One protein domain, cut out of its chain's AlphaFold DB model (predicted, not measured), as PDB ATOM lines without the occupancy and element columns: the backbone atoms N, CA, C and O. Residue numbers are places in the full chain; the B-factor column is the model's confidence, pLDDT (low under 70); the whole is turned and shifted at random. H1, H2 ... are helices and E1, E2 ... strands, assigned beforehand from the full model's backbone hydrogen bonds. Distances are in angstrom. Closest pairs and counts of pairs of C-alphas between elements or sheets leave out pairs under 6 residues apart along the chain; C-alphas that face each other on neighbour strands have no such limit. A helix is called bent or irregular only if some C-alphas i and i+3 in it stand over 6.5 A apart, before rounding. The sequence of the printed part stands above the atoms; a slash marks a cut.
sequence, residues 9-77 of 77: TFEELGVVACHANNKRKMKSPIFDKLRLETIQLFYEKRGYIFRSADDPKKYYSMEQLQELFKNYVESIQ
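What this domain is: This is residues 9 to 77 of the 77 residues of an uncharacterized protein of Clostridium puniceum (UniProt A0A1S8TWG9). A small ribbon of two antiparallel strands, E1 and E2, has two helices packed mainly on E2, and these helices, H1 and H2, lie side by side and run opposite ways. A long loop, residues 20 to 35, leads from E1 round to H1, and a short run, residues 59 to 60, pairs with E2 just before H2. The printed part has 69 residues, with two named strands and two named helices in the order E1, H1, E2, H2; the class is mixed, helices and strands, and under half of the residues are in these elements. The whole is compact, with a radius of gyration of the C-alphas of 11.2 A, and it spans 36 by 25 by 20 A.

How they stand to each other: The sheet is made of E1, residues 15 to 19, and E2, residues 48 to 52, antiparallel neighbours with 143 degrees between their directions. C-alphas 17 and 50 face each other at 4.8 A. N 16 and O 51 are within hydrogen-bond range at 2.8 A, and so are N 49 and O 18 at 2.9 A. Residues 50 to 51 of E2 also pair, antiparallel, with residues 59 to 60. H1, residues 36 to 44, comes closest to E2 with the C-alphas of Phe 42 and Tyr 48, 5.2 A apart. H2, residues 62 to 75, comes closest to E2 with the C-alphas of Phe 50 and Leu 65, 7.7 A apart. H1 and H2 touch at a shallow tilt of 22 degrees, opposite ways; their closest C-alphas are those of Leu 36 and Gln 66, 6.1 A apart. E1 and H2 are apart. In H2 every O i to N i+4 pair is within hydrogen-bond range, and in H1 3 of 5 are.

Where its parts are: E1 begins at C-alpha 15, (-15.770, -8.603, 43.893), and is 13.2 A long from first to last C-alpha. E2 measures 13.6 A. H2, the longest helix, measures 20.0 A and ends at C-alpha 75, (-10.273, 0.295, 31.001). H1 measures 14.1 A from C-alpha 36, (-7.777, -14.340, 33.485); it is irregular, but only just, with C-alphas 37 and 40 6.8 A apart.

The domain as a whole: The two C-alphas farthest apart are those of Asn 22 and Gln 77, 36.4 A. The printed part has no cut and ends at residue 77, the chain's last residue. The link from E1 to H1 is long, with 16 residues; the link from H1 to E2 is tight, with 3; the link from E2 to H2 is short, with 9. The mean pLDDT of the printed part is 94.8, and residue 77 alone is under 70.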
ATOM      1  N   THR A   9      -6.560  -7.392  42.051       96.38
ATOM      2  CA  THR A   9      -7.112  -7.777  43.354       96.38
ATOM      3  C   THR A   9      -8.629  -7.929  43.283       96.38
ATOM      4  O   THR A   9      -9.301  -7.355  42.427       96.38
ATOM      5  N   PHE A  10      -9.204  -8.715  44.191       95.75
ATOM      6  CA  PHE A  10     -10.662  -8.832  44.281       95.75
ATOM      7  C   PHE A  10     -11.320  -7.476  44.569       95.75
ATOM      8  O   PHE A  10     -12.397  -7.200  44.051       95.75
ATOM      9  N   GLU A  11     -10.656  -6.642  45.370       95.50
ATOM     10  CA  GLU A  11     -11.116  -5.300  45.725       95.50
ATOM     11  C   GLU A  11     -11.123  -4.359  44.519       95.50
ATOM     12  O   GLU A  11     -12.157  -3.760  44.244       95.50
ATOM     13  N   GLU A  12     -10.032  -4.304  43.748       96.19
ATOM     14  CA  GLU A  12      -9.960  -3.519  42.505       96.19
ATOM     15  C   GLU A  12     -11.042  -3.931  41.501       96.19
ATOM     16  O   GLU A  12     -11.649  -3.083  40.853       96.19
ATOM     17  N   LEU A  13     -11.331  -5.233  41.402       96.44
ATOM     18  CA  LEU A  13     -12.370  -5.748  40.509       96.44
ATOM     19  C   LEU A  13     -13.799  -5.580  41.071       96.44
ATOM     20  O   LEU A  13     -14.770  -5.933  40.402       96.44
ATOM     21  N   GLY A  14     -13.957  -5.084  42.302       96.56
ATOM     22  CA  GLY A  14     -15.264  -4.899  42.940       96.56
ATOM     23  C   GLY A  14     -15.977  -6.210  43.286       96.56
ATOM     24  O   GLY A  14     -17.212  -6.283  43.263       96.56
ATOM     25  N   VAL A  15     -15.224  -7.271  43.598       97.62
ATOM     26  CA  VAL A  15     -15.770  -8.603  43.893       97.62
ATOM     27  C   VAL A  15     -15.388  -9.120  45.278       97.62
ATOM     28  O   VAL A  15     -14.363  -8.789  45.864       97.62
ATOM     29  N   VAL A  16     -16.227 -10.006  45.813       97.56
ATOM     30  CA  VAL A  16     -16.025 -10.658  47.109       97.56
ATOM     31  C   VAL A  16     -15.971 -12.169  46.924       97.56
ATOM     32  O   VAL A  16     -16.948 -12.785  46.490       97.56
ATOM     33  N   ALA A  17     -14.853 -12.777  47.322       97.50
ATOM     34  CA  ALA A  17     -14.695 -14.227  47.337       97.50
ATOM     35  C   ALA A  17     -15.574 -14.886  48.414       97.50
ATOM     36  O   ALA A  17     -15.599 -14.480  49.583       97.50
ATOM     37  N   CYS A  18     -16.290 -15.932  48.019       97.50
ATOM     38  CA  CYS A  18     -17.199 -16.706  48.855       97.50
ATOM     39  C   CYS A  18     -16.972 -18.210  48.646       97.50
ATOM     40  O   CYS A  18     -16.545 -18.639  47.575       97.50
ATOM     41  N   HIS A  19     -17.293 -19.030  49.647       96.19
ATOM     42  CA  HIS A  19     -17.239 -20.487  49.497       96.19
ATOM     43  C   HIS A  19     -18.363 -20.981  48.581       96.19
ATOM     44  O   HIS A  19     -19.526 -20.648  48.799       96.19
ATOM     45  N   ALA A  20     -18.048 -21.826  47.601       95.88
ATOM     46  CA  ALA A  20     -19.034 -22.360  46.662       95.88
ATOM     47  C   ALA A  20     -20.143 -23.178  47.351       95.88
ATOM     48  O   ALA A  20     -21.304 -23.109  46.958       95.88
ATOM     49  N   ASN A  21     -19.799 -23.917  48.412       95.44
ATOM     50  CA  ASN A  21     -20.714 -24.841  49.088       95.44
ATOM     51  C   ASN A  21     -21.806 -24.151  49.926       95.44
ATOM     52  O   ASN A  21     -22.901 -24.686  50.058       95.44
ATOM     53  N   ASN A  22     -21.517 -22.990  50.515       95.25
ATOM     54  CA  ASN A  22     -22.430 -22.304  51.436       95.25
ATOM     55  C   ASN A  22     -22.638 -20.820  51.103       95.25
ATOM     56  O   ASN A  22     -23.366 -20.125  51.810       95.25
ATOM     57  N   LYS A  23     -21.983 -20.330  50.045       95.06
ATOM     58  CA  LYS A  23     -22.021 -18.954  49.537       95.06
ATOM     59  C   LYS A  23     -21.609 -17.872  50.539       95.06
ATOM     60  O   LYS A  23     -21.768 -16.685  50.251       95.06
ATOM     61  N   ARG A  24     -21.053 -18.242  51.698       95.31
ATOM     62  CA  ARG A  24     -20.597 -17.293  52.718       95.31
ATOM     63  C   ARG A  24     -19.295 -16.639  52.276       95.31
ATOM     64  O   ARG A  24     -18.415 -17.308  51.734       95.31
ATOM     65  N   LYS A  25     -19.171 -15.342  52.568       95.81
ATOM     66  CA  LYS A  25     -17.936 -14.571  52.380       95.81
ATOM     67  C   LYS A  25     -16.772 -15.274  53.077       95.81
ATOM     68  O   LYS A  25     -16.880 -15.645  54.247       95.81
ATOM     69  N   MET A  26     -15.657 -15.416  52.368       95.38
ATOM     70  CA  MET A  26     -14.415 -15.902  52.958       95.38
ATOM     71  C   MET A  26     -13.821 -14.808  53.851       95.38
ATOM     72  O   MET A  26     -13.651 -13.674  53.410       95.38
ATOM     73  N   LYS A  27     -13.511 -15.134  55.112       91.44
ATOM     74  CA  LYS A  27     -12.843 -14.187  56.027       91.44
ATOM     75  C   LYS A  27     -11.357 -14.020  55.712       91.44
ATOM     76  O   LYS A  27     -10.826 -12.934  55.883       91.44
ATOM     77  N   SER A  28     -10.713 -15.096  55.265       88.69
ATOM     78  CA  SER A  28      -9.288 -15.135  54.932       88.69
ATOM     79  C   SER A  28      -9.101 -16.026  53.703       88.69
ATOM     80  O   SER A  28      -8.829 -17.220  53.855       88.69
ATOM     81  N   PRO A  29      -9.356 -15.510  52.487       90.00
ATOM     82  CA  PRO A  29      -9.116 -16.277  51.274       90.00
ATOM     83  C   PRO A  29      -7.607 -16.531  51.104       90.00
ATOM     84  O   PRO A  29      -6.780 -15.726  51.521       90.00
ATOM     85  N   ILE A  30      -7.247 -17.674  50.516       89.88
ATOM     86  CA  ILE A  30      -5.839 -18.057  50.278       89.88
ATOM     87  C   ILE A  30      -5.215 -17.169  49.192       89.88
ATOM     88  O   ILE A  30      -4.017 -16.905  49.206       89.88
ATOM     89  N   PHE A  31      -6.043 -16.723  48.251       91.25
ATOM     90  CA  PHE A  31      -5.676 -15.802  47.187       91.25
ATOM     91  C   PHE A  31      -6.488 -14.520  47.338       91.25
ATOM     92  O   PHE A  31      -7.640 -14.574  47.757       91.25
ATOM     93  N   ASP A  32      -5.909 -13.398  46.938       93.12
ATOM     94  CA  ASP A  32      -6.508 -12.060  46.952       93.12
ATOM     95  C   ASP A  32      -6.573 -11.426  45.552       93.12
ATOM     96  O   ASP A  32      -7.171 -10.365  45.377       93.12
ATOM     97  N   LYS A  33      -5.961 -12.078  44.554       95.00
ATOM     98  CA  LYS A  33      -5.819 -11.603  43.175       95.00
ATOM     99  C   LYS A  33      -6.307 -12.630  42.161       95.00
ATOM    100  O   LYS A  33      -6.139 -13.838  42.342       95.00
ATOM    101  N   LEU A  34      -6.857 -12.128  41.062       95.00
ATOM    102  CA  LEU A  34      -7.248 -12.875  39.876       95.00
ATOM    103  C   LEU A  34      -6.259 -12.653  38.737       95.00
ATOM    104  O   LEU A  34      -5.669 -11.584  38.584       95.00
ATOM    105  N   ARG A  35      -6.145 -13.688  37.908       94.62
ATOM    106  CA  ARG A  35      -5.599 -13.644  36.549       94.62
ATOM    107  C   ARG A  35      -6.591 -14.327  35.637       94.62
ATOM    108  O   ARG A  35      -7.151 -15.347  36.051       94.62
ATOM    109  N   LEU A  36      -6.767 -13.828  34.416       93.44
ATOM    110  CA  LEU A  36      -7.777 -14.340  33.485       93.44
ATOM    111  C   LEU A  36      -7.726 -15.873  33.332       93.44
ATOM    112  O   LEU A  36      -8.747 -16.546  33.442       93.44
ATOM    113  N   GLU A  37      -6.526 -16.429  33.172       90.81
ATOM    114  CA  GLU A  37      -6.268 -17.873  33.047       90.81
ATOM    115  C   GLU A  37      -6.540 -18.683  34.324       90.81
ATOM    116  O   GLU A  37      -6.846 -19.872  34.265       90.81
ATOM    117  N   THR A  38      -6.461 -18.048  35.495       92.94
ATOM    118  CA  THR A  38      -6.677 -18.715  36.786       92.94
ATOM    119  C   THR A  38      -8.132 -18.686  37.239       92.94
ATOM    120  O   THR A  38      -8.485 -19.473  38.114       92.94
ATOM    121  N   ILE A  39      -8.991 -17.838  36.652       95.56
ATOM    122  CA  ILE A  39     -10.406 -17.705  37.049       95.56
ATOM    123  C   ILE A  39     -11.120 -19.062  37.025       95.56
ATOM    124  O   ILE A  39     -11.799 -19.413  37.987       95.56
ATOM    125  N   GLN A  40     -10.902 -19.871  35.988       95.81
ATOM    126  CA  GLN A  40     -11.497 -21.206  35.891       95.81
ATOM    127  C   GLN A  40     -11.084 -22.116  37.061       95.81
ATOM    128  O   GLN A  40     -11.920 -22.791  37.662       95.81
ATOM    129  N   LEU A  41      -9.806 -22.076  37.460       95.19
ATOM    130  CA  LEU A  41      -9.286 -22.874  38.574       95.19
ATOM    131  C   LEU A  41     -10.010 -22.561  39.892       95.19
ATOM    132  O   LEU A  41     -10.220 -23.463  40.709       95.19
ATOM    133  N   PHE A  42     -10.389 -21.298  40.106       95.81
ATOM    134  CA  PHE A  42     -11.118 -20.879  41.300       95.81
ATOM    135  C   PHE A  42     -12.488 -21.556  41.406       95.81
ATOM    136  O   PHE A  42     -12.799 -22.126  42.458       95.81
ATOM    137  N   TYR A  43     -13.259 -21.542  40.317       95.94
ATOM    138  CA  TYR A  43     -14.599 -22.133  40.260       95.94
ATOM    139  C   TYR A  43     -14.553 -23.662  40.297       95.94
ATOM    140  O   TYR A  43     -15.267 -24.280  41.083       95.94
ATOM    141  N   GLU A  44     -13.687 -24.280  39.493       94.62
ATOM    142  CA  GLU A  44     -13.703 -25.734  39.299       94.62
ATOM    143  C   GLU A  44     -12.956 -26.504  40.387       94.62
ATOM    144  O   GLU A  44     -13.392 -27.578  40.796       94.62
ATOM    145  N   LYS A  45     -11.808 -25.989  40.851       94.12
ATOM    146  CA  LYS A  45     -10.894 -26.763  41.712       94.12
ATOM    147  C   LYS A  45     -10.730 -26.201  43.113       94.12
ATOM    148  O   LYS A  45     -10.399 -26.952  44.026       94.12
ATOM    149  N   ARG A  46     -10.905 -24.892  43.306       92.69
ATOM    150  CA  ARG A  46     -10.700 -24.256  44.621       92.69
ATOM    151  C   ARG A  46     -11.990 -24.066  45.412       92.69
ATOM    152  O   ARG A  46     -11.905 -23.773  46.602       92.69
ATOM    153  N   GLY A  47     -13.156 -24.235  44.788       93.62
ATOM    154  CA  GLY A  47     -14.449 -24.053  45.450       93.62
ATOM    155  C   GLY A  47     -14.723 -22.593  45.824       93.62
ATOM    156  O   GLY A  47     -15.336 -22.324  46.859       93.62
ATOM    157  N   TYR A  48     -14.238 -21.655  45.009       96.56
ATOM    158  CA  TYR A  48     -14.517 -20.229  45.144       96.56
ATOM    159  C   TYR A  48     -15.682 -19.875  44.224       96.56
ATOM    160  O   TYR A  48     -15.781 -20.372  43.107       96.56
ATOM    161  N   ILE A  49     -16.533 -18.972  44.688       97.31
ATOM    162  CA  ILE A  49     -17.446 -18.202  43.846       97.31
ATOM    163  C   ILE A  49     -17.282 -16.729  44.196       97.31
ATOM    164  O   ILE A  49     -16.903 -16.390  45.320       97.31
ATOM    165  N   PHE A  50     -17.596 -15.853  43.253       98.12
ATOM    166  CA  PHE A  50     -17.450 -14.415  43.434       98.12
ATOM    167  C   PHE A  50     -18.809 -13.737  43.323       98.12
ATOM    168  O   PHE A  50     -19.646 -14.116  42.506       98.12
ATOM    169  N   ARG A  51     -19.032 -12.732  44.165       97.75
ATOM    170  CA  ARG A  51     -20.212 -11.862  44.115       97.75
ATOM    171  C   ARG A  51     -19.802 -10.403  44.056       97.75
ATOM    172  O   ARG A  51     -18.663 -10.092  44.396       97.75
ATOM    173  N   SER A  52     -20.726  -9.533  43.677       97.38
ATOM    174  CA  SER A  52     -20.504  -8.088  43.693       97.38
ATOM    175  C   SER A  52     -20.242  -7.591  45.119       97.38
ATOM    176  O   SER A  52     -20.839  -8.079  46.087       97.38
ATOM    177  N   ALA A  53     -19.318  -6.637  45.251       96.25
ATOM    178  CA  ALA A  53     -19.128  -5.886  46.486       96.25
ATOM    179  C   ALA A  53     -20.334  -4.975  46.786       96.25
ATOM    180  O   ALA A  53     -20.717  -4.856  47.950       96.25
ATOM    181  N   ASP A  54     -20.970  -4.432  45.743       96.44
ATOM    182  CA  ASP A  54     -22.101  -3.500  45.837       96.44
ATOM    183  C   ASP A  54     -23.454  -4.212  45.977       96.44
ATOM    184  O   ASP A  54     -24.337  -3.740  46.691       96.44
ATOM    185  N   ASP A  55     -23.618  -5.378  45.337       96.12
ATOM    186  CA  ASP A  55     -24.822  -6.208  45.455       96.12
ATOM    187  C   ASP A  55     -24.504  -7.619  45.996       96.12
ATOM    188  O   ASP A  55     -24.202  -8.547  45.236       96.12
ATOM    189  N   PRO A  56     -24.663  -7.829  47.317       93.50
ATOM    190  CA  PRO A  56     -24.541  -9.117  47.992       93.50
ATOM    191  C   PRO A  56     -25.311 -10.297  47.387       93.50
ATOM    192  O   PRO A  56     -24.958 -11.443  47.690       93.50
ATOM    193  N   LYS A  57     -26.381 -10.043  46.620       94.88
ATOM    194  CA  LYS A  57     -27.224 -11.074  45.996       94.88
ATOM    195  C   LYS A  57     -26.746 -11.447  44.593       94.88
ATOM    196  O   LYS A  57     -27.103 -12.521  44.107       94.88
ATOM    197  N   LYS A  58     -25.925 -10.608  43.956       97.12
ATOM    198  CA  LYS A  58     -25.414 -10.821  42.602       97.12
ATOM    199  C   LYS A  58     -24.121 -11.628  42.629       97.12
ATOM    200  O   LYS A  58     -23.055 -11.105  42.945       97.12
ATOM    201  N   TYR A  59     -24.219 -12.901  42.259       97.81
ATOM    202  CA  TYR A  59     -23.068 -13.778  42.045       97.81
ATOM    203  C   TYR A  59     -22.713 -13.826  40.563       97.81
ATOM    204  O   TYR A  59     -23.604 -13.867  39.718       97.81
ATOM    205  N   TYR A  60     -21.418 -13.840  40.266       98.12
ATOM    206  CA  TYR A  60     -20.908 -13.959  38.909       98.12
ATOM    207  C   TYR A  60     -20.742 -15.433  38.540       98.12
ATOM    208  O   TYR A  60     -20.189 -16.217  39.323       98.12
ATOM    209  N   SER A  61     -21.176 -15.809  37.336       97.56
ATOM    210  CA  SER A  61     -20.679 -17.028  36.692       97.56
ATOM    211  C   SER A  61     -19.185 -16.887  36.376       97.56
ATOM    212  O   SER A  61     -18.610 -15.799  36.467       97.56
ATOM    213  N   MET A  62     -18.547 -17.992  35.995       97.44
ATOM    214  CA  MET A  62     -17.150 -17.970  35.566       97.44
ATOM    215  C   MET A  62     -16.953 -17.032  34.365       97.44
ATOM    216  O   MET A  62     -16.037 -16.213  34.371       97.44
ATOM    217  N   GLU A  63     -17.833 -17.115  33.367       97.50
ATOM    218  CA  GLU A  63     -17.788 -16.319  32.137       97.50
ATOM    219  C   GLU A  63     -18.001 -14.833  32.437       97.50
ATOM    220  O   GLU A  63     -17.252 -13.990  31.951       97.50
ATOM    221  N   GLN A  64     -18.963 -14.512  33.309       98.06
ATOM    222  CA  GLN A  64     -19.216 -13.134  33.735       98.06
ATOM    223  C   GLN A  64     -18.018 -12.535  34.475       98.06
ATOM    224  O   GLN A  64     -17.711 -11.361  34.292       98.06
ATOM    225  N   LEU A  65     -17.324 -13.324  35.304       98.00
ATOM    226  CA  LEU A  65     -16.120 -12.854  35.986       98.00
ATOM    227  C   LEU A  65     -14.946 -12.673  35.011       98.00
ATOM    228  O   LEU A  65     -14.169 -11.736  35.167       98.00
ATOM    229  N   GLN A  66     -14.818 -13.539  34.000       97.38
ATOM    230  CA  GLN A  66     -13.820 -13.382  32.935       97.38
ATOM    231  C   GLN A  66     -14.066 -12.121  32.105       97.38
ATOM    232  O   GLN A  66     -13.115 -11.407  31.797       97.38
ATOM    233  N   GLU A  67     -15.316 -11.847  31.738       97.38
ATOM    234  CA  GLU A  67     -15.704 -10.631  31.021       97.38
ATOM    235  C   GLU A  67     -15.460  -9.384  31.877       97.38
ATOM    236  O   GLU A  67     -14.803  -8.453  31.420       97.38
ATOM    237  N   LEU A  68     -15.871  -9.407  33.150       96.88
ATOM    238  CA  LEU A  68     -15.596  -8.326  34.100       96.88
ATOM    239  C   LEU A  68     -14.092  -8.036  34.211       96.88
ATOM    240  O   LEU A  68     -13.682  -6.880  34.166       96.88
ATOM    241  N   PHE A  69     -13.269  -9.084  34.315       96.81
ATOM    242  CA  PHE A  69     -11.813  -8.961  34.359       96.81
ATOM    243  C   PHE A  69     -11.250  -8.324  33.085       96.81
ATOM    244  O   PHE A  69     -10.429  -7.417  33.174       96.81
ATOM    245  N   LYS A  70     -11.682  -8.778  31.901       95.88
ATOM    246  CA  LYS A  70     -11.232  -8.215  30.616       95.88
ATOM    247  C   LYS A  70     -11.599  -6.739  30.499       95.88
ATOM    248  O   LYS A  70     -10.717  -5.936  30.230       95.88
ATOM    249  N   ASN A  71     -12.851  -6.392  30.795       96.06
ATOM    250  CA  ASN A  71     -13.334  -5.012  30.736       96.06
ATOM    251  C   ASN A  71     -12.544  -4.097  31.682       96.06
ATOM    252  O   ASN A  71     -12.194  -2.981  31.310       96.06
ATOM    253  N   TYR A  72     -12.227  -4.571  32.892       95.31
ATOM    254  CA  TYR A  72     -11.387  -3.825  33.827       95.31
ATOM    255  C   TYR A  72      -9.988  -3.581  33.253       95.31
ATOM    256  O   TYR A  72      -9.516  -2.447  33.248       95.31
ATOM    257  N   VAL A  73      -9.339  -4.625  32.730       93.31
ATOM    258  CA  VAL A  73      -7.997  -4.515  32.143       93.31
ATOM    259  C   VAL A  73      -7.978  -3.580  30.932       93.31
ATOM    260  O   VAL A  73      -7.077  -2.758  30.827       93.31
ATOM    261  N   GLU A  74      -8.978  -3.659  30.055       92.69
ATOM    262  CA  GLU A  74      -9.120  -2.752  28.909       92.69
ATOM    263  C   GLU A  74      -9.374  -1.298  29.337       92.69
ATOM    264  O   GLU A  74      -8.978  -0.383  28.628       92.69
ATOM    265  N   SER A  75      -9.996  -1.062  30.499       90.94
ATOM    266  CA  SER A  75     -10.273   0.295  31.001       90.94
ATOM    267  C   SER A  75      -9.064   1.017  31.604       90.94
ATOM    268  O   SER A  75      -9.124   2.228  31.815       90.94
ATOM    269  N   ILE A  76      -7.990   0.282  31.913       86.12
ATOM    270  CA  ILE A  76      -6.757   0.819  32.513       86.12
ATOM    271  C   ILE A  76      -5.564   0.824  31.542       86.12
ATOM    272  O   ILE A  76      -4.473   1.235  31.943       86.12
ATOM    273  N   GLN A  77      -5.753   0.349  30.306       68.00
ATOM    274  CA  GLN A  77      -4.786   0.430  29.202       68.00
ATOM    275  C   GLN A  77      -5.074   1.642  28.317       68.00
ATOM    276  O   GLN A  77      -4.085   2.257  27.857       68.00
TER     277      GLN A  77